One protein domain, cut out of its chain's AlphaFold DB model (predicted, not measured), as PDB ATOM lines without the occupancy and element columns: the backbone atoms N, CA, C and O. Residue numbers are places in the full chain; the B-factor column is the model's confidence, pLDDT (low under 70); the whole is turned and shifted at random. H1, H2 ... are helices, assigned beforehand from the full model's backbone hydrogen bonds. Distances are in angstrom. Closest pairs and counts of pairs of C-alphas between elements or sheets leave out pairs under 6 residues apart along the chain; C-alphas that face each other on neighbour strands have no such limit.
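AT A GLANCE: This is residues 157 to 268 and 294 to 315 of the 423 residues of the protein "LanC-like protein 3" of Leptotrombidium deliense (UniProt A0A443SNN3). The short helix H3 is the core, with the hairpin of the long helices H1 and H2 on one side of it and H5 and H6 on the other. Tiny H4 joins H3 to H5 and touches H2. The printed part has 134 residues with six named helices, H1 to H6, and no named strand: the class is all helix, with packing part aligned, part crossed. It is compact, with a radius of gyration of the C-alphas of 13.9 A and spans of 40 by 37 by 32 A.

HOW THE PARTS SIT: H1, residues 169 to 183, and H2, residues 190 to 211, form a helical hairpin at a shallow tilt of 20 degrees; their closest C-alphas, those of Ile 173 and Ile 193, are 6.2 A apart. H3, residues 234 to 242, touches residues 170 to 174 of H1 alone, closest at the C-alphas of Ile 237 and Val 170, 5.9 A. H4, residues 245 to 248, touches residues 190 to 198 of H2 alone, closest at the C-alphas of Leu 247 and Lys 194, 6.1 A. H5, residues 251 to 266, touches H3 with residues 257 to 264 alone, closest at the C-alphas of Ile 257 and Leu 238, 6.7 A. H6, residues 299 to 313, touches H3 at a shallow tilt of 31 degrees, the same way; the closest C-alphas, of Leu 305 and Gln 239, are 4.9 A apart. H1 and H6 are apart. In H1, H2, H3 and H5 every O i to N i+4 pair is within hydrogen-bond range, in H6 9 of 11; H4 is too short for one.

IN THESE COORDINATES: H1 begins at C-alpha 169 (232.644, 159.903, 144.097) and is 21.0 A long, H2 31.7 A, H5 22.4 A. H6, 20.1 A, ends at C-alpha 313 (235.497, 135.743, 147.609).

THE WHOLE: The C-alphas farthest apart, of Asn 184 and Gly 212, are 42.8 A apart. The H2 to H3 link is long. Residues 269 to 293 are cut out, with 14.6 A between C-alphas 268 and 294. No printed residue is under 70 in pLDDT.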
ATOM      1  N   TYR A 157     234.528 167.150 148.821       90.25
ATOM      2  CA  TYR A 157     234.219 168.112 147.756       90.25
ATOM      3  C   TYR A 157     232.757 168.590 147.769       90.25
ATOM      4  O   TYR A 157     232.470 169.663 147.228       90.25
ATOM      5  N   LEU A 158     231.863 167.851 148.438       92.06
ATOM      6  CA  LEU A 158     230.465 168.217 148.691       92.06
ATOM      7  C   LEU A 158     230.203 168.472 150.180       92.06
ATOM      8  O   LEU A 158     230.842 167.902 151.069       92.06
ATOM      9  N   ALA A 159     229.213 169.321 150.462       89.19
ATOM     10  CA  ALA A 159     228.879 169.720 151.828       89.19
ATOM     11  C   ALA A 159     228.265 168.581 152.661       89.19
ATOM     12  O   ALA A 159     228.567 168.479 153.852       89.19
ATOM     13  N   ARG A 160     227.433 167.738 152.034       91.81
ATOM     14  CA  ARG A 160     226.517 166.782 152.683       91.81
ATOM     15  C   ARG A 160     226.851 165.315 152.386       91.81
ATOM     16  O   ARG A 160     225.948 164.500 152.309       91.81
ATOM     17  N   GLY A 161     228.133 164.988 152.234       92.81
ATOM     18  CA  GLY A 161     228.598 163.649 151.850       92.81
ATOM     19  C   GLY A 161     229.097 163.634 150.408       92.81
ATOM     20  O   GLY A 161     228.483 164.234 149.534       92.81
ATOM     21  N   SER A 162     230.264 163.030 150.185       95.88
ATOM     22  CA  SER A 162     231.003 163.109 148.914       95.88
ATOM     23  C   SER A 162     231.179 161.754 148.231       95.88
ATOM     24  O   SER A 162     231.845 161.687 147.210       95.88
ATOM     25  N   ASP A 163     230.633 160.670 148.781       97.94
ATOM     26  CA  ASP A 163     231.061 159.318 148.410       97.94
ATOM     27  C   ASP A 163     229.966 158.434 147.822       97.94
ATOM     28  O   ASP A 163     230.314 157.486 147.136       97.94
ATOM     29  N   GLU A 164     228.683 158.728 148.046       97.56
ATOM     30  CA  GLU A 164     227.584 157.842 147.640       97.56
ATOM     31  C   GLU A 164     227.317 157.806 146.118       97.56
ATOM     32  O   GLU A 164     227.988 158.472 145.329       97.56
ATOM     33  N   LEU A 165     226.399 156.942 145.677       97.69
ATOM     34  CA  LEU A 165     226.256 156.591 144.261       97.69
ATOM     35  C   LEU A 165     225.579 157.682 143.425       97.69
ATOM     36  O   LEU A 165     225.906 157.839 142.247       97.69
ATOM     37  N   LEU A 166     224.594 158.397 143.970       97.44
ATOM     38  CA  LEU A 166     223.740 159.258 143.148       97.44
ATOM     39  C   LEU A 166     224.455 160.557 142.774       97.44
ATOM     40  O   LEU A 166     224.322 161.020 141.635       97.44
ATOM     41  N   VAL A 167     225.219 161.126 143.706       96.19
ATOM     42  CA  VAL A 167     225.913 162.412 143.574       96.19
ATOM     43  C   VAL A 167     227.407 162.378 143.927       96.19
ATOM     44  O   VAL A 167     228.142 163.305 143.574       96.19
ATOM     45  N   GLY A 168     227.854 161.343 144.632       96.75
ATOM     46  CA  GLY A 168     229.201 161.208 145.173       96.75
ATOM     47  C   GLY A 168     230.248 160.593 144.233       96.75
ATOM     48  O   GLY A 168     230.024 160.325 143.047       96.75
ATOM     49  N   ARG A 169     231.439 160.365 144.798       97.25
ATOM     50  CA  ARG A 169     232.644 159.903 144.097       97.25
ATOM     51  C   ARG A 169     232.452 158.528 143.471       97.25
ATOM     52  O   ARG A 169     232.917 158.322 142.351       97.25
ATOM     53  N   VAL A 170     231.756 157.600 144.134       97.31
ATOM     54  CA  VAL A 170     231.510 156.279 143.530       97.31
ATOM     55  C   VAL A 170     230.509 156.345 142.384       97.31
ATOM     56  O   VAL A 170     230.643 155.569 141.444       97.31
ATOM     57  N   GLY A 171     229.578 157.304 142.385       97.81
ATOM     58  CA  GLY A 171     228.747 157.595 141.216       97.81
ATOM     59  C   GLY A 171     229.594 157.951 139.997       97.81
ATOM     60  O   GLY A 171     229.431 157.375 138.920       97.81
ATOM     61  N   TYR A 172     230.567 158.845 140.184       97.69
ATOM     62  CA  TYR A 172     231.530 159.178 139.136       97.69
ATOM     63  C   TYR A 172     232.349 157.957 138.683       97.69
ATOM     64  O   TYR A 172     232.495 157.714 137.489       97.69
ATOM     65  N   ILE A 173     232.868 157.155 139.617       97.56
ATOM     66  CA  ILE A 173     233.639 155.946 139.277       97.56
ATOM     67  C   ILE A 173     232.778 154.955 138.482       97.56
ATOM     68  O   ILE A 173     233.225 154.447 137.452       97.56
ATOM     69  N   CYS A 174     231.535 154.724 138.913       97.56
ATOM     70  CA  CYS A 174     230.580 153.852 138.236       97.56
ATOM     71  C   CYS A 174     230.369 154.295 136.785       97.56
ATOM     72  O   CYS A 174     230.536 153.499 135.858       97.56
ATOM     73  N   GLY A 175     230.084 155.581 136.564       97.38
ATOM     74  CA  GLY A 175     229.922 156.104 135.213       97.38
ATOM     75  C   GLY A 175     231.218 156.085 134.392       97.38
ATOM     76  O   GLY A 175     231.163 155.759 133.211       97.38
ATOM     77  N   ALA A 176     232.388 156.331 134.988       97.12
ATOM     78  CA  ALA A 176     233.671 156.235 134.286       97.12
ATOM     79  C   ALA A 176     233.946 154.808 133.779       97.12
ATOM     80  O   ALA A 176     234.290 154.615 132.610       97.12
ATOM     81  N   VAL A 177     233.733 153.799 134.632       95.88
ATOM     82  CA  VAL A 177     233.860 152.381 134.260       95.88
ATOM     83  C   VAL A 177     232.830 152.010 133.192       95.88
ATOM     84  O   VAL A 177     233.181 151.360 132.205       95.88
ATOM     85  N   TYR A 178     231.577 152.446 133.355       95.88
ATOM     86  CA  TYR A 178     230.515 152.216 132.376       95.88
ATOM     87  C   TYR A 178     230.889 152.804 131.009       95.88
ATOM     88  O   TYR A 178     230.841 152.104 129.999       95.88
ATOM     89  N   LEU A 179     231.319 154.067 130.974       95.50
ATOM     90  CA  LEU A 179     231.673 154.781 129.752       95.50
ATOM     91  C   LEU A 179     232.855 154.125 129.036       95.50
ATOM     92  O   LEU A 179     232.764 153.868 127.836       95.50
ATOM     93  N   ASN A 180     233.931 153.809 129.760       95.38
ATOM     94  CA  ASN A 180     235.103 153.160 129.175       95.38
ATOM     95  C   ASN A 180     234.745 151.814 128.532       95.38
ATOM     96  O   ASN A 180     235.146 151.533 127.401       95.38
ATOM     97  N   LYS A 181     233.941 150.998 129.230       93.12
ATOM     98  CA  LYS A 181     233.471 149.706 128.714       93.12
ATOM     99  C   LYS A 181     232.571 149.879 127.492       93.12
ATOM    100  O   LYS A 181     232.755 149.179 126.501       93.12
ATOM    101  N   SER A 182     231.606 150.797 127.539       93.38
ATOM    102  CA  SER A 182     230.649 151.001 126.445       93.38
ATOM    103  C   SER A 182     231.275 151.600 125.190       93.38
ATOM    104  O   SER A 182     230.843 151.268 124.092       93.38
ATOM    105  N   LEU A 183     232.279 152.466 125.334       93.25
ATOM    106  CA  LEU A 183     232.986 153.070 124.203       93.25
ATOM    107  C   LEU A 183     234.177 152.233 123.720       93.25
ATOM    108  O   LEU A 183     234.783 152.581 122.705       93.25
ATOM    109  N   ASN A 184     234.514 151.156 124.440       92.56
ATOM    110  CA  ASN A 184     235.734 150.376 124.244       92.56
ATOM    111  C   ASN A 184     236.978 151.285 124.157       92.56
ATOM    112  O   ASN A 184     237.800 151.170 123.245       92.56
ATOM    113  N   SER A 185     237.069 152.245 125.079       90.75
ATOM    114  CA  SER A 185     238.129 153.253 125.121       90.75
ATOM    115  C   SER A 185     238.506 153.599 126.556       90.75
ATOM    116  O   SER A 185     237.661 153.612 127.444       90.75
ATOM    117  N   GLU A 186     239.768 153.952 126.785       91.94
ATOM    118  CA  GLU A 186     240.231 154.483 128.071       91.94
ATOM    119  C   GLU A 186     240.020 156.005 128.118       91.94
ATOM    120  O   GLU A 186     240.960 156.794 128.148       91.94
ATOM    121  N   THR A 187     238.757 156.435 128.048       91.88
ATOM    122  CA  THR A 187     238.388 157.862 128.114       91.88
ATOM    123  C   THR A 187     238.795 158.464 129.459       91.88
ATOM    124  O   THR A 187     239.263 159.599 129.525       91.88
ATOM    125  N   ILE A 188     238.615 157.695 130.534       95.75
ATOM    126  CA  ILE A 188     239.103 158.012 131.873       95.75
ATOM    127  C   ILE A 188     240.184 156.991 132.209       95.75
ATOM    128  O   ILE A 188     239.926 155.791 132.137       95.75
ATOM    129  N   SER A 189     241.379 157.451 132.580       95.50
ATOM    130  CA  SER A 189     242.493 156.536 132.830       95.50
ATOM    131  C   SER A 189     242.237 155.608 134.016       95.50
ATOM    132  O   SER A 189     241.618 155.995 135.017       95.50
ATOM    133  N   HIS A 190     242.777 154.392 133.943       94.00
ATOM    134  CA  HIS A 190     242.752 153.449 135.062       94.00
ATOM    135  C   HIS A 190     243.398 154.030 136.331       94.00
ATOM    136  O   HIS A 190     242.938 153.749 137.438       94.00
ATOM    137  N   GLU A 191     244.423 154.873 136.178       95.19
ATOM    138  CA  GLU A 191     245.064 155.599 137.280       95.19
ATOM    139  C   GLU A 191     244.109 156.597 137.945       95.19
ATOM    140  O   GLU A 191     244.015 156.625 139.172       95.19
ATOM    141  N   THR A 192     243.343 157.359 137.158       96.81
ATOM    142  CA  THR A 192     242.336 158.295 137.689       96.81
ATOM    143  C   THR A 192     241.273 157.542 138.485       96.81
ATOM    144  O   THR A 192     240.969 157.913 139.618       96.81
ATOM    145  N   ILE A 193     240.751 156.441 137.933       96.75
ATOM    146  CA  ILE A 193     239.754 155.599 138.610       96.75
ATOM    147  C   ILE A 193     240.322 155.024 139.918       96.75
ATOM    148  O   ILE A 193     239.670 155.110 140.961       96.75
ATOM    149  N   LYS A 194     241.555 154.497 139.897       96.31
ATOM    150  CA  LYS A 194     242.230 153.970 141.096       96.31
ATOM    151  C   LYS A 194     242.446 155.060 142.152       96.31
ATOM    152  O   LYS A 194     242.214 154.821 143.337       96.31
ATOM    153  N   SER A 195     242.871 156.252 141.740       96.44
ATOM    154  CA  SER A 195     243.104 157.389 142.635       96.44
ATOM    155  C   SER A 195     241.818 157.816 143.347       96.44
ATOM    156  O   SER A 195     241.787 157.902 144.576       96.44
ATOM    157  N   LEU A 196     240.719 157.967 142.601       97.50
ATOM    158  CA  LEU A 196     239.411 158.294 143.169       97.50
ATOM    159  C   LEU A 196     238.896 157.192 144.103       97.50
ATOM    160  O   LEU A 196     238.410 157.493 145.191       97.50
ATOM    161  N   GLY A 197     239.054 155.919 143.736       97.44
ATOM    162  CA  GLY A 197     238.686 154.806 144.613       97.44
ATOM    163  C   GLY A 197     239.487 154.788 145.918       97.44
ATOM    164  O   GLY A 197     238.923 154.615 146.997       97.44
ATOM    165  N   THR A 198     240.791 155.066 145.843       96.88
ATOM    166  CA  THR A 198     241.660 155.196 147.025       96.88
ATOM    167  C   THR A 198     241.223 156.369 147.906       96.88
ATOM    168  O   THR A 198     241.177 156.242 149.130       96.88
ATOM    169  N   ALA A 199     240.842 157.499 147.302       97.12
ATOM    170  CA  ALA A 199     240.301 158.645 148.027       97.12
ATOM    171  C   ALA A 199     238.989 158.304 148.756       97.12
ATOM    172  O   ALA A 199     238.824 158.701 149.908       97.12
ATOM    173  N   THR A 200     238.094 157.519 148.140       98.19
ATOM    174  CA  THR A 200     236.872 157.020 148.802       98.19
ATOM    175  C   THR A 200     237.193 156.120 149.987       98.19
ATOM    176  O   THR A 200     236.651 156.336 151.067       98.19
ATOM    177  N   VAL A 201     238.131 155.182 149.847       98.00
ATOM    178  CA  VAL A 201     238.553 154.320 150.965       98.00
ATOM    179  C   VAL A 201     239.117 155.152 152.122       98.00
ATOM    180  O   VAL A 201     238.768 154.923 153.278       98.00
ATOM    181  N   ASN A 202     239.949 156.152 151.828       97.31
ATOM    182  CA  ASN A 202     240.510 157.031 152.856       97.31
ATOM    183  C   ASN A 202     239.435 157.896 153.536       97.31
ATOM    184  O   ASN A 202     239.449 158.006 154.761       97.31
ATOM    185  N   SER A 203     238.478 158.436 152.771       97.81
ATOM    186  CA  SER A 203     237.295 159.132 153.306       97.81
ATOM    187  C   SER A 203     236.530 158.233 154.287       97.81
ATOM    188  O   SER A 203     236.280 158.623 155.432       97.81
ATOM    189  N   GLY A 204     236.263 156.983 153.889       98.12
ATOM    190  CA  GLY A 204     235.553 156.000 154.706       98.12
ATOM    191  C   GLY A 204     236.280 155.633 156.000       98.12
ATOM    192  O   GLY A 204     235.660 155.596 157.064       98.12
ATOM    193  N   ARG A 205     237.603 155.423 155.934       98.00
ATOM    194  CA  ARG A 205     238.453 155.175 157.115       98.00
ATOM    195  C   ARG A 205     238.432 156.355 158.083       98.00
ATOM    196  O   ARG A 205     238.284 156.173 159.293       98.00
ATOM    197  N   ASN A 206     238.573 157.569 157.552       97.12
ATOM    198  CA  ASN A 206     238.589 158.791 158.350       97.12
ATOM    199  C   ASN A 206     237.251 159.008 159.058       97.12
ATOM    200  O   ASN A 206     237.237 159.332 160.249       97.12
ATOM    201  N   TYR A 207     236.136 158.819 158.353       97.25
ATOM    202  CA  TYR A 207     234.803 158.951 158.935       97.25
ATOM    203  C   TYR A 207     234.544 157.877 160.001       97.25
ATOM    204  O   TYR A 207     234.187 158.221 161.130       97.25
ATOM    205  N   ALA A 208     234.810 156.603 159.688       97.88
ATOM    206  CA  ALA A 208     234.656 155.485 160.622       97.88
ATOM    207  C   ALA A 208     235.435 155.711 161.927       97.88
ATOM    208  O   ALA A 208     234.871 155.606 163.017       97.88
ATOM    209  N   SER A 209     236.706 156.111 161.817       97.50
ATOM    210  CA  SER A 209     237.569 156.416 162.962       97.50
ATOM    211  C   SER A 209     237.026 157.569 163.814       97.50
ATOM    212  O   SER A 209     236.903 157.439 165.031       97.50
ATOM    213  N   ARG A 210     236.614 158.683 163.188       96.50
ATOM    214  CA  ARG A 210     236.059 159.852 163.903       96.50
ATOM    215  C   ARG A 210     234.761 159.545 164.646       96.50
ATOM    216  O   ARG A 210     234.501 160.165 165.674       96.50
ATOM    217  N   ARG A 211     233.943 158.633 164.120       96.25
ATOM    218  CA  ARG A 211     232.664 158.218 164.718       96.25
ATOM    219  C   ARG A 211     232.797 157.013 165.654       96.25
ATOM    220  O   ARG A 211     231.821 156.642 166.290       96.25
ATOM    221  N   GLY A 212     233.995 156.437 165.782       95.88
ATOM    222  CA  GLY A 212     234.268 155.339 166.710       95.88
ATOM    223  C   GLY A 212     233.793 153.963 166.235       95.88
ATOM    224  O   GLY A 212     233.589 153.078 167.061       95.88
ATOM    225  N   PHE A 213     233.628 153.749 164.927       95.38
ATOM    226  CA  PHE A 213     233.296 152.429 164.386       95.38
ATOM    227  C   PHE A 213     234.504 151.486 164.487       95.38
ATOM    228  O   PHE A 213     235.516 151.680 163.816       95.38
ATOM    229  N   THR A 214     234.402 150.435 165.307       90.19
ATOM    230  CA  THR A 214     235.495 149.461 165.509       90.19
ATOM    231  C   THR A 214     235.393 148.232 164.606       90.19
ATOM    232  O   THR A 214     236.413 147.676 164.205       90.19
ATOM    233  N   ASN A 215     234.171 147.810 164.271       91.56
ATOM    234  CA  ASN A 215     233.901 146.610 163.466       91.56
ATOM    235  C   ASN A 215     233.588 146.927 161.997       91.56
ATOM    236  O   ASN A 215     233.374 146.014 161.206       91.56
ATOM    237  N   CYS A 216     233.578 148.209 161.632       97.06
ATOM    238  CA  CYS A 216     233.256 148.694 160.300       97.06
ATOM    239  C   CYS A 216     234.354 149.672 159.845       97.06
ATOM    240  O   CYS A 216     234.286 150.854 160.183       97.06
ATOM    241  N   PRO A 217     235.409 149.192 159.153       98.06
ATOM    242  CA  PRO A 217     236.551 150.032 158.784       98.06
ATOM    243  C   PRO A 217     236.210 151.181 157.836       98.06
ATOM    244  O   PRO A 217     236.919 152.185 157.836       98.06
ATOM    245  N   LEU A 218     235.164 151.029 157.018       98.62
ATOM    246  CA  LEU A 218     234.711 152.033 156.061       98.62
ATOM    247  C   LEU A 218     233.260 152.408 156.366       98.62
ATOM    248  O   LEU A 218     232.355 151.600 156.185       98.62
ATOM    249  N   MET A 219     233.027 153.648 156.784       98.25
ATOM    250  CA  MET A 219     231.682 154.172 157.015       98.25
ATOM    251  C   MET A 219     231.544 155.545 156.372       98.25
ATOM    252  O   MET A 219     232.531 156.255 156.215       98.25
ATOM    253  N   TYR A 220     230.328 155.914 155.986       98.00
ATOM    254  CA  TYR A 220     230.052 157.139 155.244       98.00
ATOM    255  C   TYR A 220     228.736 157.742 155.721       98.00
ATOM    256  O   TYR A 220     227.868 157.031 156.215       98.00
ATOM    257  N   SER A 221     228.576 159.046 155.514       96.56
ATOM    258  CA  SER A 221     227.318 159.743 155.768       96.56
ATOM    259  C   SER A 221     226.882 160.544 154.556       96.56
ATOM    260  O   SER A 221     227.713 161.197 153.910       96.56
ATOM    261  N   TYR A 222     225.576 160.598 154.335       96.75
ATOM    262  CA  TYR A 222     224.944 161.534 153.419       96.75
ATOM    263  C   TYR A 222     223.842 162.282 154.169       96.75
ATOM    264  O   TYR A 222     223.021 161.661 154.832       96.75
ATOM    265  N   PHE A 223     223.866 163.618 154.126       94.75
ATOM    266  CA  PHE A 223     223.008 164.474 154.961       94.75
ATOM    267  C   PHE A 223     223.012 164.099 156.455       94.75
ATOM    268  O   PHE A 223     221.976 164.111 157.106       94.75
ATOM    269  N   ASP A 224     224.207 163.816 156.986       93.44
ATOM    270  CA  ASP A 224     224.439 163.444 158.390       93.44
ATOM    271  C   ASP A 224     223.805 162.099 158.810       93.44
ATOM    272  O   ASP A 224     223.785 161.788 159.994       93.44
ATOM    273  N   THR A 225     223.377 161.283 157.840       96.25
ATOM    274  CA  THR A 225     222.826 159.937 158.055       96.25
ATOM    275  C   THR A 225     223.772 158.866 157.509       96.25
ATOM    276  O   THR A 225     224.167 158.916 156.336       96.25
ATOM    277  N   GLU A 226     224.110 157.859 158.316       97.31
ATOM    278  CA  GLU A 226     224.848 156.665 157.881       97.31
ATOM    279  C   GLU A 226     223.925 155.649 157.177       97.31
ATOM    280  O   GLU A 226     223.496 154.646 157.753       97.31
ATOM    281  N   TYR A 227     223.594 155.918 155.910       98.06
ATOM    282  CA  TYR A 227     222.769 155.029 155.087       98.06
ATOM    283  C   TYR A 227     223.461 153.696 154.766       98.06
ATOM    284  O   TYR A 227     224.664 153.632 154.507       98.06
ATOM    285  N   ILE A 228     222.667 152.630 154.665       97.75
ATOM    286  CA  ILE A 228     223.142 151.273 154.354       97.75
ATOM    287  C   ILE A 228     222.923 150.894 152.887       97.75
ATOM    288  O   ILE A 228     223.775 150.236 152.298       97.75
ATOM    289  N   GLY A 229     221.798 151.308 152.297       97.06
ATOM    290  CA  GLY A 229     221.330 150.845 150.984       97.06
ATOM    291  C   GLY A 229     222.196 151.228 149.773       97.06
ATOM    292  O   GLY A 229     223.236 151.873 149.886       97.06
ATOM    293  N   ALA A 230     221.755 150.825 148.576       97.25
ATOM    294  CA  ALA A 230     222.544 150.976 147.349       97.25
ATOM    295  C   ALA A 230     222.603 152.412 146.805       97.25
ATOM    296  O   ALA A 230     223.560 152.756 146.118       97.25
ATOM    297  N   ALA A 231     221.599 153.249 147.093       96.81
ATOM    298  CA  ALA A 231     221.555 154.614 146.571       96.81
ATOM    299  C   ALA A 231     222.522 155.538 147.328       96.81
ATOM    300  O   ALA A 231     223.524 155.992 146.785       96.81
ATOM    301  N   HIS A 232     222.239 155.784 148.605       96.75
ATOM    302  CA  HIS A 232     222.967 156.774 149.404       96.75
ATOM    303  C   HIS A 232     223.956 156.161 150.398       96.75
ATOM    304  O   HIS A 232     224.594 156.888 151.158       96.75
ATOM    305  N   GLY A 233     224.042 154.831 150.439       96.94
ATOM    306  CA  GLY A 233     224.650 154.113 151.545       96.94
ATOM    307  C   GLY A 233     225.904 153.325 151.210       96.94
ATOM    308  O   GLY A 233     226.381 153.258 150.072       96.94
ATOM    309  N   VAL A 234     226.426 152.697 152.261       98.25
ATOM    310  CA  VAL A 234     227.660 151.908 152.230       98.25
ATOM    311  C   VAL A 234     227.585 150.774 151.203       98.25
ATOM    312  O   VAL A 234     228.591 150.489 150.555       98.25
ATOM    313  N   ALA A 235     226.419 150.149 150.993       98.38
ATOM    314  CA  ALA A 235     226.313 149.023 150.071       98.38
ATOM    315  C   ALA A 235     226.641 149.405 148.620       98.38
ATOM    316  O   ALA A 235     227.404 148.698 147.963       98.38
ATOM    317  N   GLY A 236     226.123 150.542 148.145       97.94
ATOM    318  CA  GLY A 236     226.416 151.038 146.796       97.94
ATOM    319  C   GLY A 236     227.880 151.446 146.635       97.94
ATOM    320  O   GLY A 236     228.501 151.150 145.617       97.94
ATOM    321  N   ILE A 237     228.456 152.055 147.676       98.56
ATOM    322  CA  ILE A 237     229.875 152.428 147.707       98.56
ATOM    323  C   ILE A 237     230.758 151.187 147.570       98.56
ATOM    324  O   ILE A 237     231.602 151.121 146.676       98.56
ATOM    325  N   LEU A 238     230.551 150.183 148.424       98.38
ATOM    326  CA  LEU A 238     231.349 148.958 148.404       98.38
ATOM    327  C   LEU A 238     231.178 148.190 147.093       98.38
ATOM    328  O   LEU A 238     232.166 147.667 146.584       98.38
ATOM    329  N   GLN A 239     229.971 148.152 146.521       97.31
ATOM    330  CA  GLN A 239     229.742 147.469 145.249       97.31
ATOM    331  C   GLN A 239     230.619 148.059 144.135       97.31
ATOM    332  O   GLN A 239     231.322 147.310 143.458       97.31
ATOM    333  N   VAL A 240     230.651 149.387 143.988       97.00
ATOM    334  CA  VAL A 240     231.487 150.051 142.972       97.00
ATOM    335  C   VAL A 240     232.985 149.845 143.243       97.00
ATOM    336  O   VAL A 240     233.764 149.630 142.310       97.00
ATOM    337  N   LEU A 241     233.413 149.865 144.511       97.00
ATOM    338  CA  LEU A 241     234.811 149.586 144.868       97.00
ATOM    339  C   LEU A 241     235.217 148.147 144.502       97.00
ATOM    340  O   LEU A 241     236.300 147.943 143.955       97.00
ATOM    341  N   LEU A 242     234.341 147.161 144.731       95.88
ATOM    342  CA  LEU A 242     234.544 145.765 144.316       95.88
ATOM    343  C   LEU A 242     234.550 145.589 142.787       95.88
ATOM    344  O   LEU A 242     235.140 144.643 142.267       95.88
ATOM    345  N   GLU A 243     233.907 146.492 142.050       90.94
ATOM    346  CA  GLU A 243     233.912 146.539 140.583       90.94
ATOM    347  C   GLU A 243     235.133 147.285 140.008       90.94
ATOM    348  O   GLU A 243     235.239 147.450 138.792       90.94
ATOM    349  N   THR A 244     236.088 147.682 140.859       90.62
ATOM    350  CA  THR A 244     237.342 148.348 140.474       90.62
ATOM    351  C   THR A 244     238.558 147.450 140.786       90.62
ATOM    352  O   THR A 244     239.178 147.590 141.844       90.62
ATOM    353  N   PRO A 245     238.966 146.536 139.877       86.94
ATOM    354  CA  PRO A 245     239.981 145.512 140.164       86.94
ATOM    355  C   PRO A 245     241.341 146.052 140.624       86.94
ATOM    356  O   PRO A 245     242.023 145.419 141.424       86.94
ATOM    357  N   SER A 246     241.733 147.238 140.152       88.31
ATOM    358  CA  SER A 246     243.005 147.879 140.510       88.31
ATOM    359  C   SER A 246     243.085 148.341 141.971       88.31
ATOM    360  O   SER A 246     244.185 148.613 142.452       88.31
ATOM    361  N   LEU A 247     241.953 148.439 142.678       89.44
ATOM    362  CA  LEU A 247     241.914 148.692 144.124       89.44
ATOM    363  C   LEU A 247     242.096 147.405 144.926       89.44
ATOM    364  O   LEU A 247     242.702 147.427 145.993       89.44
ATOM    365  N   LEU A 248     241.592 146.285 144.406       89.06
ATOM    366  CA  LEU A 248     241.626 144.992 145.090       89.06
ATOM    367  C   LEU A 248     243.020 144.357 145.116       89.06
ATOM    368  O   LEU A 248     243.254 143.440 145.894       89.06
ATOM    369  N   SER A 249     243.967 144.854 144.311       88.44
ATOM    370  CA  SER A 249     245.369 144.434 144.409       88.44
ATOM    371  C   SER A 249     246.090 145.001 145.640       88.44
ATOM    372  O   SER A 249     247.170 144.524 145.978       88.44
ATOM    373  N   GLU A 250     245.522 146.012 146.304       89.75
ATOM    374  CA  GLU A 250     246.058 146.588 147.540       89.75
ATOM    375  C   GLU A 250     245.478 145.837 148.748       89.75
ATOM    376  O   GLU A 250     244.318 146.027 149.121       89.75
ATOM    377  N   THR A 251     246.286 144.989 149.388       91.88
ATOM    378  CA  THR A 251     245.824 144.050 150.432       91.88
ATOM    379  C   THR A 251     245.140 144.730 151.620       91.88
ATOM    380  O   THR A 251     244.152 144.218 152.143       91.88
ATOM    381  N   ASP A 252     245.616 145.902 152.043       96.19
ATOM    382  CA  ASP A 252     244.990 146.658 153.133       96.19
ATOM    383  C   ASP A 252     243.620 147.232 152.746       96.19
ATOM    384  O   ASP A 252     242.733 147.325 153.595       96.19
ATOM    385  N   ILE A 253     243.441 147.633 151.482       97.38
ATOM    386  CA  ILE A 253     242.163 148.149 150.974       97.38
ATOM    387  C   ILE A 253     241.163 147.003 150.839       97.38
ATOM    388  O   ILE A 253     240.048 147.109 151.344       97.38
ATOM    389  N   GLU A 254     241.570 145.901 150.206       97.50
ATOM    390  CA  GLU A 254     240.732 144.712 150.034       97.50
ATOM    391  C   GLU A 254     240.247 144.170 151.384       97.50
ATOM    392  O   GLU A 254     239.044 143.967 151.565       97.50
ATOM    393  N   ARG A 255     241.142 144.066 152.376       97.62
ATOM    394  CA  ARG A 255     240.793 143.655 153.743       97.62
ATOM    395  C   ARG A 255     239.741 144.562 154.375       97.62
ATOM    396  O   ARG A 255     238.815 144.068 155.022       97.62
ATOM    397  N   ASP A 256     239.902 145.876 154.259       98.38
ATOM    398  CA  ASP A 256     238.995 146.837 154.890       98.38
ATOM    399  C   ASP A 256     237.625 146.844 154.199       98.38
ATOM    400  O   ASP A 256     236.597 146.869 154.883       98.38
ATOM    401  N   ILE A 257     237.598 146.722 152.867       98.56
ATOM    402  CA  ILE A 257     236.367 146.505 152.096       98.56
ATOM    403  C   ILE A 257     235.687 145.222 152.570       98.56
ATOM    404  O   ILE A 257     234.524 145.272 152.965       98.56
ATOM    405  N   LYS A 258     236.400 144.090 152.619       98.56
ATOM    406  CA  LYS A 258     235.842 142.795 153.036       98.56
ATOM    407  C   LYS A 258     235.258 142.830 154.443       98.56
ATOM    408  O   LYS A 258     234.129 142.394 154.649       98.56
ATOM    409  N   LYS A 259     235.992 143.388 155.410       98.56
ATOM    410  CA  LYS A 259     235.505 143.565 156.788       98.56
ATOM    411  C   LYS A 259     234.247 144.428 156.842       98.56
ATOM    412  O   LYS A 259     233.340 144.130 157.610       98.56
ATOM    413  N   THR A 260     234.183 145.471 156.018       98.81
ATOM    414  CA  THR A 260     232.993 146.323 155.925       98.81
ATOM    415  C   THR A 260     231.820 145.563 155.299       98.81
ATOM    416  O   THR A 260     230.716 145.640 155.822       98.81
ATOM    417  N   VAL A 261     232.034 144.764 154.247       98.88
ATOM    418  CA  VAL A 261     230.981 143.894 153.682       98.88
ATOM    419  C   VAL A 261     230.470 142.898 154.725       98.88
ATOM    420  O   VAL A 261     229.260 142.726 154.856       98.88
ATOM    421  N   ASP A 262     231.365 142.283 155.498       98.75
ATOM    422  CA  ASP A 262     231.002 141.361 156.580       98.75
ATOM    423  C   ASP A 262     230.197 142.059 157.686       98.75
ATOM    424  O   ASP A 262     229.239 141.486 158.207       98.75
ATOM    425  N   PHE A 263     230.525 143.315 157.998       98.62
ATOM    426  CA  PHE A 263     229.715 144.145 158.884       98.62
ATOM    427  C   PHE A 263     228.318 144.400 158.304       98.62
ATOM    428  O   PHE A 263     227.336 144.155 158.997       98.62
ATOM    429  N   ILE A 264     228.196 144.812 157.037       98.56
ATOM    430  CA  ILE A 264     226.884 145.022 156.398       98.56
ATOM    431  C   ILE A 264     226.061 143.730 156.394       98.56
ATOM    432  O   ILE A 264     224.881 143.766 156.729       98.56
ATOM    433  N   LEU A 265     226.677 142.583 156.089       98.69
ATOM    434  CA  LEU A 265     226.023 141.274 156.156       98.69
ATOM    435  C   LEU A 265     225.480 140.977 157.562       98.69
ATOM    436  O   LEU A 265     224.383 140.442 157.689       98.69
ATOM    437  N   SER A 266     226.208 141.358 158.616       97.88
ATOM    438  CA  SER A 266     225.753 141.164 160.001       97.88
ATOM    439  C   SER A 266     224.500 141.970 160.369       97.88
ATOM    440  O   SER A 266     223.844 141.642 161.353       97.88
ATOM    441  N   LEU A 267     224.145 142.986 159.570       96.81
ATOM    442  CA  LEU A 267     222.921 143.776 159.733       96.81
ATOM    443  C   LEU A 267     221.695 143.131 159.068       96.81
ATOM    444  O   LEU A 267     220.604 143.699 159.148       96.81
ATOM    445  N   GLN A 268     221.851 141.991 158.383       97.62
ATOM    446  CA  GLN A 268     220.723 141.312 157.755       97.62
ATOM    447  C   GLN A 268     219.730 140.842 158.823       97.62
ATOM    448  O   GLN A 268     220.080 140.113 159.753       97.62
ATOM    449  N   HIS A 294     213.161 148.224 148.885       97.94
ATOM    450  CA  HIS A 294     213.479 149.035 147.705       97.94
ATOM    451  C   HIS A 294     214.939 148.833 147.264       97.94
ATOM    452  O   HIS A 294     215.792 148.471 148.069       97.94
ATOM    453  N   TRP A 295     215.270 149.141 146.006       98.38
ATOM    454  CA  TRP A 295     216.671 149.171 145.569       98.38
ATOM    455  C   TRP A 295     217.460 150.258 146.307       98.38
ATOM    456  O   TRP A 295     218.575 150.015 146.762       98.38
ATOM    457  N   CYS A 296     216.876 151.443 146.512       97.50
ATOM    458  CA  CYS A 296     217.577 152.505 147.235       97.50
ATOM    459  C   CYS A 296     217.877 152.150 148.699       97.50
ATOM    460  O   CYS A 296     218.944 152.513 149.190       97.50
ATOM    461  N   HIS A 297     216.968 151.429 149.368       96.31
ATOM    462  CA  HIS A 297     217.056 151.081 150.787       96.31
ATOM    463  C   HIS A 297     216.424 149.700 151.045       96.31
ATOM    464  O   HIS A 297     215.248 149.495 150.736       96.31
ATOM    465  N   GLY A 298     217.199 148.784 151.632       97.31
ATOM    466  CA  GLY A 298     216.784 147.416 151.959       97.31
ATOM    467  C   GLY A 298     217.392 146.336 151.057       97.31
ATOM    468  O   GLY A 298     218.301 146.590 150.256       97.31
ATOM    469  N   ALA A 299     216.876 145.112 151.190       98.38
ATOM    470  CA  ALA A 299     217.369 143.920 150.495       98.38
ATOM    471  C   ALA A 299     217.555 144.078 148.977       98.38
ATOM    472  O   ALA A 299     218.595 143.636 148.483       98.38
ATOM    473  N   PRO A 300     216.637 144.716 148.214       98.44
ATOM    474  CA  PRO A 300     216.793 144.796 146.761       98.44
ATOM    475  C   PRO A 300     218.007 145.600 146.292       98.44
ATOM    476  O   PRO A 300     218.446 145.426 145.158       98.44
ATOM    477  N   GLY A 301     218.546 146.474 147.145       97.94
ATOM    478  CA  GLY A 301     219.806 147.170 146.897       97.94
ATOM    479  C   GLY A 301     221.012 146.377 147.382       97.94
ATOM    480  O   GLY A 301     221.959 146.156 146.633       97.94
ATOM    481  N   VAL A 302     220.972 145.916 148.635       98.62
ATOM    482  CA  VAL A 302     222.122 145.266 149.294       98.62
ATOM    483  C   VAL A 302     222.479 143.920 148.651       98.62
ATOM    484  O   VAL A 302     223.651 143.544 148.620       98.62
ATOM    485  N   VAL A 303     221.508 143.217 148.061       98.62
ATOM    486  CA  VAL A 303     221.741 141.948 147.350       98.62
ATOM    487  C   VAL A 303     222.784 142.061 146.236       98.62
ATOM    488  O   VAL A 303     223.522 141.107 146.001       98.62
ATOM    489  N   TRP A 304     222.910 143.223 145.585       98.12
ATOM    490  CA  TRP A 304     223.911 143.430 144.538       98.12
ATOM    491  C   TRP A 304     225.334 143.421 145.110       98.12
ATOM    492  O   TRP A 304     226.222 142.775 144.552       98.12
ATOM    493  N   LEU A 305     225.540 144.037 146.279       98.38
ATOM    494  CA  LEU A 305     226.807 143.939 147.003       98.38
ATOM    495  C   LEU A 305     227.110 142.486 147.391       98.38
ATOM    496  O   LEU A 305     228.218 142.013 147.148       98.38
ATOM    497  N   MET A 306     226.136 141.770 147.959       98.75
ATOM    498  CA  MET A 306     226.327 140.380 148.396       98.75
ATOM    499  C   MET A 306     226.640 139.453 147.216       98.75
ATOM    500  O   MET A 306     227.548 138.625 147.295       98.75
ATOM    501  N   ALA A 307     225.979 139.643 146.073       98.31
ATOM    502  CA  ALA A 307     226.282 138.901 144.856       98.31
ATOM    503  C   ALA A 307     227.708 139.185 144.360       98.31
ATOM    504  O   ALA A 307     228.445 138.245 144.055       98.31
ATOM    505  N   LYS A 308     228.145 140.454 144.332       97.56
ATOM    506  CA  LYS A 308     229.521 140.796 143.928       97.56
ATOM    507  C   LYS A 308     230.559 140.240 144.908       97.56
ATOM    508  O   LYS A 308     231.571 139.694 144.471       97.56
ATOM    509  N   ALA A 309     230.287 140.309 146.209       98.12
ATOM    510  CA  ALA A 309     231.111 139.724 147.263       98.12
ATOM    511  C   ALA A 309     231.267 138.205 147.091       98.12
ATOM    512  O   ALA A 309     232.386 137.691 147.121       98.12
ATOM    513  N   TYR A 310     230.172 137.488 146.823       98.44
ATOM    514  CA  TYR A 310     230.219 136.062 146.499       98.44
ATOM    515  C   TYR A 310     231.040 135.798 145.235       98.44
ATOM    516  O   TYR A 310     231.877 134.899 145.224       98.44
ATOM    517  N   LEU A 311     230.862 136.590 144.174       96.94
ATOM    518  CA  LEU A 311     231.614 136.408 142.932       96.94
ATOM    519  C   LEU A 311     233.130 136.544 143.131       96.94
ATOM    520  O   LEU A 311     233.860 135.796 142.476       96.94
ATOM    521  N   ILE A 312     233.573 137.427 144.030       96.19
ATOM    522  CA  ILE A 312     234.988 137.687 144.334       96.19
ATOM    523  C   ILE A 312     235.554 136.668 145.327       96.19
ATOM    524  O   ILE A 312     236.548 136.011 145.027       96.19
ATOM    525  N   TRP A 313     234.933 136.522 146.500       97.38
ATOM    526  CA  TRP A 313     235.497 135.743 147.609       97.38
ATOM    527  C   TRP A 313     235.018 134.292 147.666       97.38
ATOM    528  O   TRP A 313     235.611 133.493 148.382       97.38
ATOM    529  N   LYS A 314     233.959 133.936 146.924       97.69
ATOM    530  CA  LYS A 314     233.374 132.581 146.882       97.69
ATOM    531  C   LYS A 314     232.965 132.028 148.256       97.69
ATOM    532  O   LYS A 314     232.933 130.820 148.455       97.69
ATOM    533  N   GLU A 315     232.631 132.903 149.207       98.50
ATOM    534  CA  GLU A 315     232.121 132.493 150.520       98.50
ATOM    535  C   GLU A 315     230.592 132.343 150.489       98.50
ATOM    536  O   GLU A 315     229.868 133.305 150.223       98.50
TER     537      GLU A 315